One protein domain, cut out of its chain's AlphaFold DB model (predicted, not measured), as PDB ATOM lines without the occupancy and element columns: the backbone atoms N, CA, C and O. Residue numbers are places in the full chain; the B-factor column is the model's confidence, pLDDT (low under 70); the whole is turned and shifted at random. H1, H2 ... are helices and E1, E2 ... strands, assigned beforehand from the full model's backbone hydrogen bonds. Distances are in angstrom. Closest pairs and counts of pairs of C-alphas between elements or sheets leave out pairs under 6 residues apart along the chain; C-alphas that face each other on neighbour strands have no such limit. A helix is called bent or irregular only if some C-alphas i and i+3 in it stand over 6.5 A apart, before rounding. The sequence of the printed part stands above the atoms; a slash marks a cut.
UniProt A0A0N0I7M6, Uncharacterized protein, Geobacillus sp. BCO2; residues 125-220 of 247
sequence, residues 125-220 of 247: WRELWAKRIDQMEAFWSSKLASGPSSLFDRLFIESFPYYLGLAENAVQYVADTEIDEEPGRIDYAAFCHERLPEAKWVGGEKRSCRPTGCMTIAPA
ATOM      1  N   TRP A 125     -11.379  12.270  31.230       83.12
ATOM      2  CA  TRP A 125     -12.670  12.878  30.911       83.12
ATOM      3  C   TRP A 125     -12.953  12.814  29.410       83.12
ATOM      4  O   TRP A 125     -14.047  12.410  29.021       83.12
ATOM      5  N   ARG A 126     -11.941  13.101  28.584       84.38
ATOM      6  CA  ARG A 126     -12.008  12.971  27.127       84.38
ATOM      7  C   ARG A 126     -12.419  11.562  26.712       84.38
ATOM      8  O   ARG A 126     -13.388  11.405  25.980       84.38
ATOM      9  N   GLU A 127     -11.744  10.536  27.224       86.81
ATOM     10  CA  GLU A 127     -12.004   9.139  26.866       86.81
ATOM     11  C   GLU A 127     -13.388   8.681  27.350       86.81
ATOM     12  O   GLU A 127     -14.100   7.972  26.637       86.81
ATOM     13  N   LEU A 128     -13.802   9.101  28.551       87.81
ATOM     14  CA  LEU A 128     -15.119   8.777  29.105       87.81
ATOM     15  C   LEU A 128     -16.258   9.416  28.300       87.81
ATOM     16  O   LEU A 128     -17.287   8.767  28.092       87.81
ATOM     17  N   TRP A 129     -16.093  10.665  27.855       89.38
ATOM     18  CA  TRP A 129     -17.092  11.357  27.042       89.38
ATOM     19  C   TRP A 129     -17.112  10.867  25.604       89.38
ATOM     20  O   TRP A 129     -18.204  10.585  25.119       89.38
ATOM     21  N   ALA A 130     -15.953  10.668  24.972       89.44
ATOM     22  CA  ALA A 130     -15.858  10.073  23.640       89.44
ATOM     23  C   ALA A 130     -16.581   8.719  23.601       89.44
ATOM     24  O   ALA A 130     -17.535   8.545  22.852       89.44
ATOM     25  N   LYS A 131     -16.273   7.820  24.546       92.94
ATOM     26  CA  LYS A 131     -16.957   6.524  24.654       92.94
ATOM     27  C   LYS A 131     -18.475   6.656  24.807       92.94
ATOM     28  O   LYS A 131     -19.227   5.822  24.307       92.94
ATOM     29  N   ARG A 132     -18.951   7.657  25.554       92.94
ATOM     30  CA  ARG A 132     -20.390   7.881  25.756       92.94
ATOM     31  C   ARG A 132     -21.060   8.434  24.499       92.94
ATOM     32  O   ARG A 132     -22.201   8.066  24.232       92.94
ATOM     33  N   ILE A 133     -20.361   9.286  23.756       94.56
ATOM     34  CA  ILE A 133     -20.791   9.800  22.456       94.56
ATOM     35  C   ILE A 133     -20.916   8.637  21.465       94.56
ATOM     36  O   ILE A 133     -22.018   8.422  20.962       94.56
ATOM     37  N   ASP A 134     -19.878   7.807  21.321       95.38
ATOM     38  CA  ASP A 134     -19.875   6.634  20.432       95.38
ATOM     39  C   ASP A 134     -21.051   5.688  20.730       95.38
ATOM     40  O   ASP A 134     -21.748   5.202  19.839       95.38
ATOM     41  N   GLN A 135     -21.316   5.436  22.019       96.00
ATOM     42  CA  GLN A 135     -22.447   4.613  22.455       96.00
ATOM     43  C   GLN A 135     -23.795   5.205  22.035       96.00
ATOM     44  O   GLN A 135     -24.697   4.470  21.624       96.00
ATOM     45  N   MET A 136     -23.957   6.522  22.171       95.69
ATOM     46  CA  MET A 136     -25.194   7.202  21.802       95.69
ATOM     47  C   MET A 136     -25.367   7.294  20.286       95.69
ATOM     48  O   MET A 136     -26.488   7.138  19.808       95.69
ATOM     49  N   GLU A 137     -24.285   7.481  19.535       96.12
ATOM     50  CA  GLU A 137     -24.299   7.493  18.073       96.12
ATOM     51  C   GLU A 137     -24.651   6.116  17.497       96.12
ATOM     52  O   GLU A 137     -25.510   6.007  16.616       96.12
ATOM     53  N   ALA A 138     -24.078   5.043  18.051       96.06
ATOM     54  CA  ALA A 138     -24.450   3.678  17.687       96.06
ATOM     55  C   ALA A 138     -25.940   3.409  17.967       96.06
ATOM     56  O   ALA A 138     -26.648   2.825  17.139       96.06
ATOM     57  N   PHE A 139     -26.444   3.876  19.115       95.00
ATOM     58  CA  PHE A 139     -27.861   3.762  19.457       95.00
ATOM     59  C   PHE A 139     -28.756   4.576  18.509       95.00
ATOM     60  O   PHE A 139     -29.776   4.070  18.042       95.00
ATOM     61  N   TRP A 140     -28.365   5.806  18.177       95.81
ATOM     62  CA  TRP A 140     -29.069   6.651  17.214       95.81
ATOM     63  C   TRP A 140     -29.119   6.021  15.820       95.81
ATOM     64  O   TRP A 140     -30.199   5.927  15.237       95.81
ATOM     65  N   SER A 141     -27.998   5.488  15.333       95.12
ATOM     66  CA  SER A 141     -27.922   4.780  14.048       95.12
ATOM     67  C   SER A 141     -28.865   3.574  14.010       95.12
ATOM     68  O   SER A 141     -29.596   3.366  13.041       95.12
ATOM     69  N   SER A 142     -28.924   2.806  15.103       94.81
ATOM     70  CA  SER A 142     -29.864   1.689  15.243       94.81
ATOM     71  C   SER A 142     -31.330   2.147  15.216       94.81
ATOM     72  O   SER A 142     -32.176   1.507  14.581       94.81
ATOM     73  N   LYS A 143     -31.645   3.277  15.861       93.56
ATOM     74  CA  LYS A 143     -32.992   3.864  15.877       93.56
ATOM     75  C   LYS A 143     -33.419   4.419  14.523       93.56
ATOM     76  O   LYS A 143     -34.572   4.242  14.142       93.56
ATOM     77  N   LEU A 144     -32.500   5.012  13.767       93.50
ATOM     78  CA  LEU A 144     -32.756   5.410  12.385       93.50
ATOM     79  C   LEU A 144     -33.098   4.213  11.496       93.50
ATOM     80  O   LEU A 144     -34.079   4.267  10.760       93.50
ATOM     81  N   ALA A 145     -32.323   3.130  11.590       93.94
ATOM     82  CA  ALA A 145     -32.525   1.941  10.763       93.94
ATOM     83  C   ALA A 145     -33.835   1.199  11.084       93.94
ATOM     84  O   ALA A 145     -34.495   0.685  10.185       93.94
ATOM     85  N   SER A 146     -34.213   1.139  12.365       93.25
ATOM     86  CA  SER A 146     -35.450   0.480  12.816       93.25
ATOM     87  C   SER A 146     -36.703   1.353  12.692       93.25
ATOM     88  O   SER A 146     -37.817   0.832  12.742       93.25
ATOM     89  N   GLY A 147     -36.531   2.663  12.495       89.44
ATOM     90  CA  GLY A 147     -37.606   3.647  12.514       89.44
ATOM     91  C   GLY A 147     -38.098   3.972  13.936       89.44
ATOM     92  O   GLY A 147     -37.946   3.178  14.870       89.44
ATOM     93  N   PRO A 148     -38.706   5.155  14.145       90.19
ATOM     94  CA  PRO A 148     -39.210   5.545  15.456       90.19
ATOM     95  C   PRO A 148     -40.444   4.716  15.837       90.19
ATOM     96  O   PRO A 148     -41.456   4.743  15.139       90.19
ATOM     97  N   SER A 149     -40.398   4.029  16.982       90.75
ATOM     98  CA  SER A 149     -41.557   3.300  17.529       90.75
ATOM     99  C   SER A 149     -42.364   4.122  18.539       90.75
ATOM    100  O   SER A 149     -43.456   3.727  18.947       90.75
ATOM    101  N   SER A 150     -41.841   5.282  18.945       94.12
ATOM    102  CA  SER A 150     -42.470   6.190  19.902       94.12
ATOM    103  C   SER A 150     -42.189   7.657  19.565       94.12
ATOM    104  O   SER A 150     -41.245   7.979  18.839       94.12
ATOM    105  N   LEU A 151     -42.982   8.569  20.138       94.56
ATOM    106  CA  LEU A 151     -42.725  10.011  20.047       94.56
ATOM    107  C   LEU A 151     -41.343  10.378  20.608       94.56
ATOM    108  O   LEU A 151     -40.666  11.237  20.054       94.56
ATOM    109  N   PHE A 152     -40.918   9.711  21.685       94.94
ATOM    110  CA  PHE A 152     -39.592   9.918  22.257       94.94
ATOM    111  C   PHE A 152     -38.491   9.544  21.263       94.94
ATOM    112  O   PHE A 152     -37.574  10.333  21.070       94.94
ATOM    113  N   ASP A 153     -38.606   8.392  20.594       94.25
ATOM    114  CA  ASP A 153     -37.630   7.967  19.586       94.25
ATOM    115  C   ASP A 153     -37.539   8.980  18.443       94.25
ATOM    116  O   ASP A 153     -36.442   9.322  18.019       94.25
ATOM    117  N   ARG A 154     -38.679   9.510  17.985       94.88
ATOM    118  CA  ARG A 154     -38.704  10.550  16.952       94.88
ATOM    119  C   ARG A 154     -37.974  11.815  17.405       94.88
ATOM    120  O   ARG A 154     -37.077  12.277  16.706       94.88
ATOM    121  N   LEU A 155     -38.315  12.335  18.585       96.00
ATOM    122  CA  LEU A 155     -37.659  13.516  19.152       96.00
ATOM    123  C   LEU A 155     -36.160  13.286  19.352       96.00
ATOM    124  O   LEU A 155     -35.357  14.174  19.077       96.00
ATOM    125  N   PHE A 156     -35.773  12.100  19.817       95.00
ATOM    126  CA  PHE A 156     -34.376  11.730  19.981       95.00
ATOM    127  C   PHE A 156     -33.647  11.704  18.635       95.00
ATOM    128  O   PHE A 156     -32.623  12.363  18.506       95.00
ATOM    129  N   ILE A 157     -34.185  11.018  17.622       95.75
ATOM    130  CA  ILE A 157     -33.582  10.933  16.284       95.75
ATOM    131  C   ILE A 157     -33.390  12.325  15.669       95.75
ATOM    132  O   ILE A 157     -32.315  12.608  15.143       95.75
ATOM    133  N   GLU A 158     -34.412  13.181  15.750       95.94
ATOM    134  CA  GLU A 158     -34.410  14.521  15.150       95.94
ATOM    135  C   GLU A 158     -33.472  15.497  15.885       95.94
ATOM    136  O   GLU A 158     -32.874  16.365  15.255       95.94
ATOM    137  N   SER A 159     -33.319  15.366  17.209       96.75
ATOM    138  CA  SER A 159     -32.532  16.312  18.021       96.75
ATOM    139  C   SER A 159     -31.115  15.850  18.358       96.75
ATOM    140  O   SER A 159     -30.255  16.689  18.626       96.75
ATOM    141  N   PHE A 160     -30.835  14.545  18.351       96.75
ATOM    142  CA  PHE A 160     -29.535  14.008  18.758       96.75
ATOM    143  C   PHE A 160     -28.350  14.574  17.957       96.75
ATOM    144  O   PHE A 160     -27.383  14.962  18.612       96.75
ATOM    145  N   PRO A 161     -28.403  14.730  16.615       96.50
ATOM    146  CA  PRO A 161     -27.280  15.287  15.851       96.50
ATOM    147  C   PRO A 161     -26.830  16.676  16.327       96.50
ATOM    148  O   PRO A 161     -25.643  16.987  16.313       96.50
ATOM    149  N   TYR A 162     -27.761  17.503  16.815       97.06
ATOM    150  CA  TYR A 162     -27.423  18.799  17.404       97.06
ATOM    151  C   TYR A 162     -26.619  18.644  18.705       97.06
ATOM    152  O   TYR A 162     -25.594  19.298  18.891       97.06
ATOM    153  N   TYR A 163     -27.060  17.762  19.606       95.94
ATOM    154  CA  TYR A 163     -26.352  17.508  20.863       95.94
ATOM    155  C   TYR A 163     -25.024  16.777  20.660       95.94
ATOM    156  O   TYR A 163     -24.105  17.004  21.444       95.94
ATOM    157  N   LEU A 164     -24.913  15.947  19.618       95.81
ATOM    158  CA  LEU A 164     -23.661  15.327  19.194       95.81
ATOM    159  C   LEU A 164     -22.618  16.404  18.876       95.81
ATOM    160  O   LEU A 164     -21.586  16.443  19.539       95.81
ATOM    161  N   GLY A 165     -22.940  17.354  17.992       95.00
ATOM    162  CA  GLY A 165     -22.022  18.448  17.659       95.00
ATOM    163  C   GLY A 165     -21.648  19.321  18.865       95.00
ATOM    164  O   GLY A 165     -20.497  19.718  19.019       95.00
ATOM    165  N   LEU A 166     -22.588  19.583  19.786       95.38
ATOM    166  CA  LEU A 166     -22.266  20.277  21.042       95.38
ATOM    167  C   LEU A 166     -21.290  19.485  21.924       95.38
ATOM    168  O   LEU A 166     -20.415  20.080  22.555       95.38
ATOM    169  N   ALA A 167     -21.461  18.165  22.005       93.12
ATOM    170  CA  ALA A 167     -20.609  17.301  22.808       93.12
ATOM    171  C   ALA A 167     -19.205  17.175  22.199       93.12
ATOM    172  O   ALA A 167     -18.224  17.270  22.932       93.12
ATOM    173  N   GLU A 168     -19.100  17.047  20.877       93.06
ATOM    174  CA  GLU A 168     -17.827  17.037  20.149       93.06
ATOM    175  C   GLU A 168     -17.057  18.346  20.346       93.06
ATOM    176  O   GLU A 168     -15.887  18.313  20.726       93.06
ATOM    177  N   ASN A 169     -17.729  19.494  20.208       92.75
ATOM    178  CA  ASN A 169     -17.125  20.803  20.470       92.75
ATOM    179  C   ASN A 169     -16.628  20.927  21.917       92.75
ATOM    180  O   ASN A 169     -15.567  21.491  22.166       92.75
ATOM    181  N   ALA A 170     -17.376  20.398  22.891       90.19
ATOM    182  CA  ALA A 170     -16.950  20.409  24.288       90.19
ATOM    183  C   ALA A 170     -15.712  19.526  24.520       90.19
ATOM    184  O   ALA A 170     -14.827  19.905  25.285       90.19
ATOM    185  N   VAL A 171     -15.634  18.365  23.862       88.31
ATOM    186  CA  VAL A 171     -14.464  17.478  23.931       88.31
ATOM    187  C   VAL A 171     -13.238  18.138  23.296       88.31
ATOM    188  O   VAL A 171     -12.162  18.088  23.890       88.31
ATOM    189  N   GLN A 172     -13.402  18.788  22.141       87.88
ATOM    190  CA  GLN A 172     -12.343  19.563  21.487       87.88
ATOM    191  C   GLN A 172     -11.866  20.709  22.376       87.88
ATOM    192  O   GLN A 172     -10.674  20.826  22.606       87.88
ATOM    193  N   TYR A 173     -12.785  21.462  22.988       89.31
ATOM    194  CA  TYR A 173     -12.427  22.543  23.906       89.31
ATOM    195  C   TYR A 173     -11.535  22.066  25.062       89.31
ATOM    196  O   TYR A 173     -10.570  22.737  25.418       89.31
ATOM    197  N   VAL A 174     -11.831  20.899  25.648       85.00
ATOM    198  CA  VAL A 174     -10.973  20.317  26.693       85.00
ATOM    199  C   VAL A 174      -9.606  19.940  26.134       85.00
ATOM    200  O   VAL A 174      -8.604  20.249  26.768       85.00
ATOM    201  N   ALA A 175      -9.555  19.305  24.960       85.69
ATOM    202  CA  ALA A 175      -8.294  18.923  24.329       85.69
ATOM    203  C   ALA A 175      -7.423  20.145  23.989       85.69
ATOM    204  O   ALA A 175      -6.234  20.133  24.289       85.69
ATOM    205  N   ASP A 176      -8.019  21.197  23.430       89.25
ATOM    206  CA  ASP A 176      -7.331  22.441  23.084       89.25
ATOM    207  C   ASP A 176      -6.826  23.145  24.346       89.25
ATOM    208  O   ASP A 176      -5.667  23.535  24.420       89.25
ATOM    209  N   THR A 177      -7.646  23.208  25.402       85.62
ATOM    210  CA  THR A 177      -7.218  23.805  26.678       85.62
ATOM    211  C   THR A 177      -6.063  23.027  27.315       85.62
ATOM    212  O   THR A 177      -5.158  23.631  27.876       85.62
ATOM    213  N   GLU A 178      -6.056  21.690  27.230       82.94
ATOM    214  CA  GLU A 178      -4.940  20.867  27.727       82.94
ATOM    215  C   GLU A 178      -3.634  21.084  26.938       82.94
ATOM    216  O   GLU A 178      -2.557  20.815  27.472       82.94
ATOM    217  N   ILE A 179      -3.719  21.535  25.681       85.75
ATOM    218  CA  ILE A 179      -2.565  21.855  24.828       85.75
ATOM    219  C   ILE A 179      -2.088  23.293  25.071       85.75
ATOM    220  O   ILE A 179      -0.880  23.530  25.138       85.75
ATOM    221  N   ASP A 180      -3.023  24.234  25.201       89.12
ATOM    222  CA  ASP A 180      -2.749  25.672  25.205       89.12
ATOM    223  C   ASP A 180      -2.473  26.246  26.605       89.12
ATOM    224  O   ASP A 180      -1.760  27.246  26.731       89.12
ATOM    225  N   GLU A 181      -3.032  25.650  27.664       86.00
ATOM    226  CA  GLU A 181      -2.932  26.165  29.033       86.00
ATOM    227  C   GLU A 181      -2.050  25.286  29.935       86.00
ATOM    228  O   GLU A 181      -2.161  24.061  29.981       86.00
ATOM    229  N   GLU A 182      -1.197  25.926  30.743       84.06
ATOM    230  CA  GLU A 182      -0.478  25.236  31.816       84.06
ATOM    231  C   GLU A 182      -1.372  25.085  33.063       84.06
ATOM    232  O   GLU A 182      -1.924  26.081  33.546       84.06
ATOM    233  N   PRO A 183      -1.481  23.877  33.654       80.38
ATOM    234  CA  PRO A 183      -2.308  23.657  34.836       80.38
ATOM    235  C   PRO A 183      -1.855  24.506  36.028       80.38
ATOM    236  O   PRO A 183      -0.721  24.410  36.507       80.38
ATOM    237  N   GLY A 184      -2.776  25.297  36.568       80.50
ATOM    238  CA  GLY A 184      -2.571  26.068  37.780       80.50
ATOM    239  C   GLY A 184      -2.794  25.248  39.050       80.50
ATOM    240  O   GLY A 184      -3.223  24.093  39.056       80.50
ATOM    241  N   ARG A 185      -2.575  25.888  40.205       72.25
ATOM    242  CA  ARG A 185      -2.719  25.232  41.519       72.25
ATOM    243  C   ARG A 185      -4.122  24.668  41.789       72.25
ATOM    244  O   ARG A 185      -4.282  23.747  42.587       72.25
ATOM    245  N   ILE A 186      -5.143  25.248  41.168       71.44
ATOM    246  CA  ILE A 186      -6.538  24.824  41.332       71.44
ATOM    247  C   ILE A 186      -6.891  23.594  40.488       71.44
ATOM    248  O   ILE A 186      -7.856  22.910  40.833       71.44
ATOM    249  N   ASP A 187      -6.088  23.296  39.464       72.94
ATOM    250  CA  ASP A 187      -6.284  22.197  38.514       72.94
ATOM    251  C   ASP A 187      -5.675  20.883  39.024       72.94
ATOM    252  O   ASP A 187      -5.972  19.801  38.515       72.94
ATOM    253  N   TYR A 188      -4.876  20.956  40.095       75.31
ATOM    254  CA  TYR A 188      -4.351  19.780  40.775       75.31
ATOM    255  C   TYR A 188      -5.451  18.881  41.343       75.31
ATOM    256  O   TYR A 188      -6.556  19.304  41.704       75.31
ATOM    257  N   ALA A 189      -5.075  17.610  41.470       82.94
ATOM    258  CA  ALA A 189      -5.869  16.552  42.062       82.94
ATOM    259  C   ALA A 189      -6.492  16.974  43.396       82.94
ATOM    260  O   ALA A 189      -5.791  17.390  44.317       82.94
ATOM    261  N   ALA A 190      -7.804  16.798  43.524       89.00
ATOM    262  CA  ALA A 190      -8.502  16.913  44.790       89.00
ATOM    263  C   ALA A 190      -9.361  15.674  45.026       89.00
ATOM    264  O   ALA A 190      -9.780  14.985  44.093       89.00
ATOM    265  N   PHE A 191      -9.651  15.398  46.293       90.12
ATOM    266  CA  PHE A 191     -10.679  14.423  46.628       90.12
ATOM    267  C   PHE A 191     -12.028  15.024  46.255       90.12
ATOM    268  O   PHE A 191     -12.339  16.142  46.655       90.12
ATOM    269  N   CYS A 192     -12.825  14.274  45.515       84.81
ATOM    270  CA  CYS A 192     -14.140  14.655  45.038       84.81
ATOM    271  C   CYS A 192     -15.172  13.619  45.474       84.81
ATOM    272  O   CYS A 192     -14.871  12.455  45.731       84.81
ATOM    273  N   HIS A 193     -16.427  14.044  45.549       80.75
ATOM    274  CA  HIS A 193     -17.531  13.129  45.789       80.75
ATOM    275  C   HIS A 193     -18.126  12.693  44.446       80.75
ATOM    276  O   HIS A 193     -18.553  13.542  43.669       80.75
ATOM    277  N   GLU A 194     -18.194  11.387  44.175       74.06
ATOM    278  CA  GLU A 194     -18.573  10.877  42.847       74.06
ATOM    279  C   GLU A 194     -20.037  11.172  42.490       74.06
ATOM    280  O   GLU A 194     -20.369  11.452  41.340       74.06
ATOM    281  N   ARG A 195     -20.933  11.122  43.481       70.38
ATOM    282  CA  ARG A 195     -22.360  11.424  43.297       70.38
ATOM    283  C   ARG A 195     -22.917  12.186  44.471       70.38
ATOM    284  O   ARG A 195     -23.216  11.591  45.500       70.38
ATOM    285  N   LEU A 196     -23.066  13.494  44.346       64.62
ATOM    286  CA  LEU A 196     -23.762  14.252  45.377       64.62
ATOM    287  C   LEU A 196     -25.243  13.853  45.360       64.62
ATOM    288  O   LEU A 196     -25.862  13.923  44.297       64.62
ATOM    289  N   PRO A 197     -25.815  13.393  46.489       57.16
ATOM    290  CA  PRO A 197     -27.245  13.136  46.539       57.16
ATOM    291  C   PRO A 197     -27.974  14.433  46.195       57.16
ATOM    292  O   PRO A 197     -27.564  15.502  46.654       57.16
ATOM    293  N   GLU A 198     -29.036  14.339  45.390       50.94
ATOM    294  CA  GLU A 198     -29.895  15.482  45.088       50.94
ATOM    295  C   GLU A 198     -30.270  16.169  46.401       50.94
ATOM    296  O   GLU A 198     -31.017  15.628  47.222       50.94
ATOM    297  N   ALA A 199     -29.732  17.368  46.618       48.91
ATOM    298  CA  ALA A 199     -30.258  18.248  47.633       48.91
ATOM    299  C   ALA A 199     -31.681  18.572  47.181       48.91
ATOM    300  O   ALA A 199     -31.875  19.371  46.267       48.91
ATOM    301  N   LYS A 200     -32.682  17.909  47.770       37.78
ATOM    302  CA  LYS A 200     -34.078  18.294  47.579       37.78
ATOM    303  C   LYS A 200     -34.217  19.729  48.084       37.78
ATOM    304  O   LYS A 200     -34.330  19.960  49.284       37.78
ATOM    305  N   TRP A 201     -34.186  20.690  47.166       32.66
ATOM    306  CA  TRP A 201     -34.626  22.060  47.397       32.66
ATOM    307  C   TRP A 201     -36.149  22.036  47.553       32.66
ATOM    308  O   TRP A 201     -36.888  22.360  46.634       32.66
ATOM    309  N   VAL A 202     -36.631  21.579  48.707       26.09
ATOM    310  CA  VAL A 202     -38.045  21.662  49.075       26.09
ATOM    311  C   VAL A 202     -38.135  22.647  50.231       26.09
ATOM    312  O   VAL A 202     -37.782  22.312  51.355       26.09
ATOM    313  N   GLY A 203     -38.547  23.877  49.911       32.00
ATOM    314  CA  GLY A 203     -39.062  24.874  50.852       32.00
ATOM    315  C   GLY A 203     -38.196  25.175  52.075       32.00
ATOM    316  O   GLY A 203     -38.547  24.762  53.169       32.00
ATOM    317  N   GLY A 204     -37.108  25.936  51.908       32.00
ATOM    318  CA  GLY A 204     -36.458  26.685  53.001       32.00
ATOM    319  C   GLY A 204     -35.757  25.882  54.107       32.00
ATOM    320  O   GLY A 204     -34.867  26.420  54.762       32.00
ATOM    321  N   GLU A 205     -36.059  24.600  54.282       29.75
ATOM    322  CA  GLU A 205     -35.393  23.723  55.236       29.75
ATOM    323  C   GLU A 205     -34.329  22.889  54.529       29.75
ATOM    324  O   GLU A 205     -34.606  21.940  53.791       29.75
ATOM    325  N   LYS A 206     -33.064  23.226  54.797       31.36
ATOM    326  CA  LYS A 206     -31.922  22.372  54.471       31.36
ATOM    327  C   LYS A 206     -32.044  21.060  55.245       31.36
ATOM    328  O   LYS A 206     -31.482  20.912  56.327       31.36
ATOM    329  N   ARG A 207     -32.708  20.061  54.670       33.28
ATOM    330  CA  ARG A 207     -32.469  18.677  55.077       33.28
ATOM    331  C   ARG A 207     -31.109  18.287  54.516       33.28
ATOM    332  O   ARG A 207     -30.936  18.172  53.307       33.28
ATOM    333  N   SER A 208     -30.133  18.165  55.407       35.28
ATOM    334  CA  SER A 208     -28.794  17.656  55.116       35.28
ATOM    335  C   SER A 208     -28.909  16.249  54.507       35.28
ATOM    336  O   SER A 208     -29.020  15.242  55.207       35.28
ATOM    337  N   CYS A 209     -28.935  16.173  53.176       36.88
ATOM    338  CA  CYS A 209     -28.600  14.952  52.461       36.88
ATOM    339  C   CYS A 209     -27.087  14.786  52.589       36.88
ATOM    340  O   CYS A 209     -26.319  15.581  52.048       36.88
ATOM    341  N   ARG A 210     -26.666  13.797  53.378       47.94
ATOM    342  CA  ARG A 210     -25.246  13.566  53.637       47.94
ATOM    343  C   ARG A 210     -24.577  12.938  52.426       47.94
ATOM    344  O   ARG A 210     -25.149  12.008  51.853       47.94
ATOM    345  N   PRO A 211     -23.344  13.344  52.108       39.41
ATOM    346  CA  PRO A 211     -22.468  12.542  51.279       39.41
ATOM    347  C   PRO A 211     -22.065  11.282  52.064       39.41
ATOM    348  O   PRO A 211     -21.039  11.236  52.726       39.41
ATOM    349  N   THR A 212     -22.910  10.251  52.047       39.09
ATOM    350  CA  THR A 212     -22.533   8.881  52.445       39.09
ATOM    351  C   THR A 212     -22.098   8.065  51.226       39.09
ATOM    352  O   THR A 212     -22.280   6.853  51.197       39.09
ATOM    353  N   GLY A 213     -21.600   8.734  50.181       43.88
ATOM    354  CA  GLY A 213     -21.250   8.124  48.904       43.88
ATOM    355  C   GLY A 213     -19.746   7.978  48.678       43.88
ATOM    356  O   GLY A 213     -18.910   8.452  49.444       43.88
ATOM    357  N   CYS A 214     -19.435   7.289  47.584       46.91
ATOM    358  CA  CYS A 214     -18.095   7.013  47.081       46.91
ATOM    359  C   CYS A 214     -17.280   8.304  46.834       46.91
ATOM    360  O   CYS A 214     -17.686   9.159  46.044       46.91
ATOM    361  N   MET A 215     -16.109   8.423  47.476       48.47
ATOM    362  CA  MET A 215     -15.113   9.484  47.235       48.47
ATOM    363  C   MET A 215     -14.109   9.065  46.157       48.47
ATOM    364  O   MET A 215     -13.480   8.019  46.292       48.47
ATOM    365  N   THR A 216     -13.943   9.860  45.111       42.06
ATOM    366  CA  THR A 216     -12.974   9.646  44.023       42.06
ATOM    367  C   THR A 216     -11.967  10.790  43.977       42.06
ATOM    368  O   THR A 216     -12.074  11.740  44.749       42.06
ATOM    369  N   ILE A 217     -10.987  10.733  43.073       35.66
ATOM    370  CA  ILE A 217     -10.141  11.891  42.762       35.66
ATOM    371  C   ILE A 217     -10.469  12.431  41.377       35.66
ATOM    372  O   ILE A 217     -10.457  11.684  40.396       35.66
ATOM    373  N   ALA A 218     -10.705  13.739  41.306       36.19
ATOM    374  CA  ALA A 218     -10.951  14.484  40.077       36.19
ATOM    375  C   ALA A 218     -10.301  15.885  40.160       36.19
ATOM    376  O   ALA A 218      -9.954  16.333  41.260       36.19
ATOM    377  N   PRO A 219     -10.090  16.580  39.025       29.34
ATOM    378  CA  PRO A 219      -9.693  17.987  39.048       29.34
ATOM    379  C   PRO A 219     -10.761  18.828  39.761       29.34
ATOM    380  O   PRO A 219     -11.961  18.571  39.645       29.34
ATOM    381  N   ALA A 220     -10.322  19.815  40.542       35.12
ATOM    382  CA  ALA A 220     -11.166  20.396  41.579       35.12
ATOM    383  C   ALA A 220     -12.241  21.374  41.084       35.12
ATOM    384  O   ALA A 220     -13.164  21.625  41.853       35.12
TER     385      ALA A 220
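AT A GLANCE: This is residues 125 to 220 of the 247 residues of an uncharacterized protein of Geobacillus sp. BCO2 (UniProt A0A0N0I7M6). Look for an open V of two arms: one is a narrow two-strand hairpin, E1 and E2, drawn out into a long loop, and the other is a pair of long helical pieces, H1 and H2b, side by side and running opposite ways. H2a turns off H2b and packs on residues 140 to 144 of H1, while the strands of the hairpin are apart from H1. The printed part has 96 residues, with two named helices and then two named strands in the order H1, H2, E1, E2; the sheet, E1 - E2, is antiparallel and the class is mostly helix. The whole is only just extended, close to loose, with a radius of gyration of the C-alphas of 18.9 A, and its outline is flat, 46 by 44 by 23 A.

IN THESE COORDINATES: Start at the sheet, with E1, residues 189 to 193, and E2, residues 215 to 219; E2 ends at C-alpha 219 at (-9.693, 17.987, 39.048). Then go to C-alpha 125 at (-12.670, 12.878, 30.911), where H1, residues 125 to 146, begins and runs 31.6 A. H2, residues 151 to 180, was assigned as one helix by its hydrogen bonds but is bent: C-alphas 158 and 161 are 7.2 A apart. Its arms are H2a, residues 151 to 158, 10.7 A long, and H2b, residues 161 to 180, 28.2 A long and ending at (-2.749, 25.672, 25.205).

HOW THE PARTS SIT: Begin at the hairpin of E1 and E2, whose directions stand at 136 degrees. Across it you find N 192 and O 216 within hydrogen-bond range at 2.8 A, and N 190 and O 218 at 3.2 A. Both strands are apart from H1 and from H2a, and E2 is apart from H2b. H1 and H2b touch, opposite ways at a shallow tilt of 18 degrees; their closest C-alphas, of Arg 126 and Val 171, are 6.0 A apart. With residues 140 to 144 alone H1 touches H2a, opposite ways at a steep tilt of 66 degrees; the closest C-alphas, of Trp 140 and Ile 157, are 6.3 A apart. The arms H2a and H2b stand at a steep tilt of 50 degrees. In H1, H2a and H2b every O i to N i+4 pair is within hydrogen-bond range.

THE WHOLE: The two C-alphas farthest apart, those of Ser 149 and Arg 185, are 50.6 A from each other. The printed part has no cut. The link from H1 to H2 is tight, that from H2 to E1 is short, and that from E1 to E2, residues 194 to 214, is long. Residues 176 to 184, of which 176 to 180 belong to H2, and residues 201 to 206 stand free. The mean pLDDT of the printed part is 76.6; look at residues 196 to 220 for the values under 70, with E2 at a mean of 38.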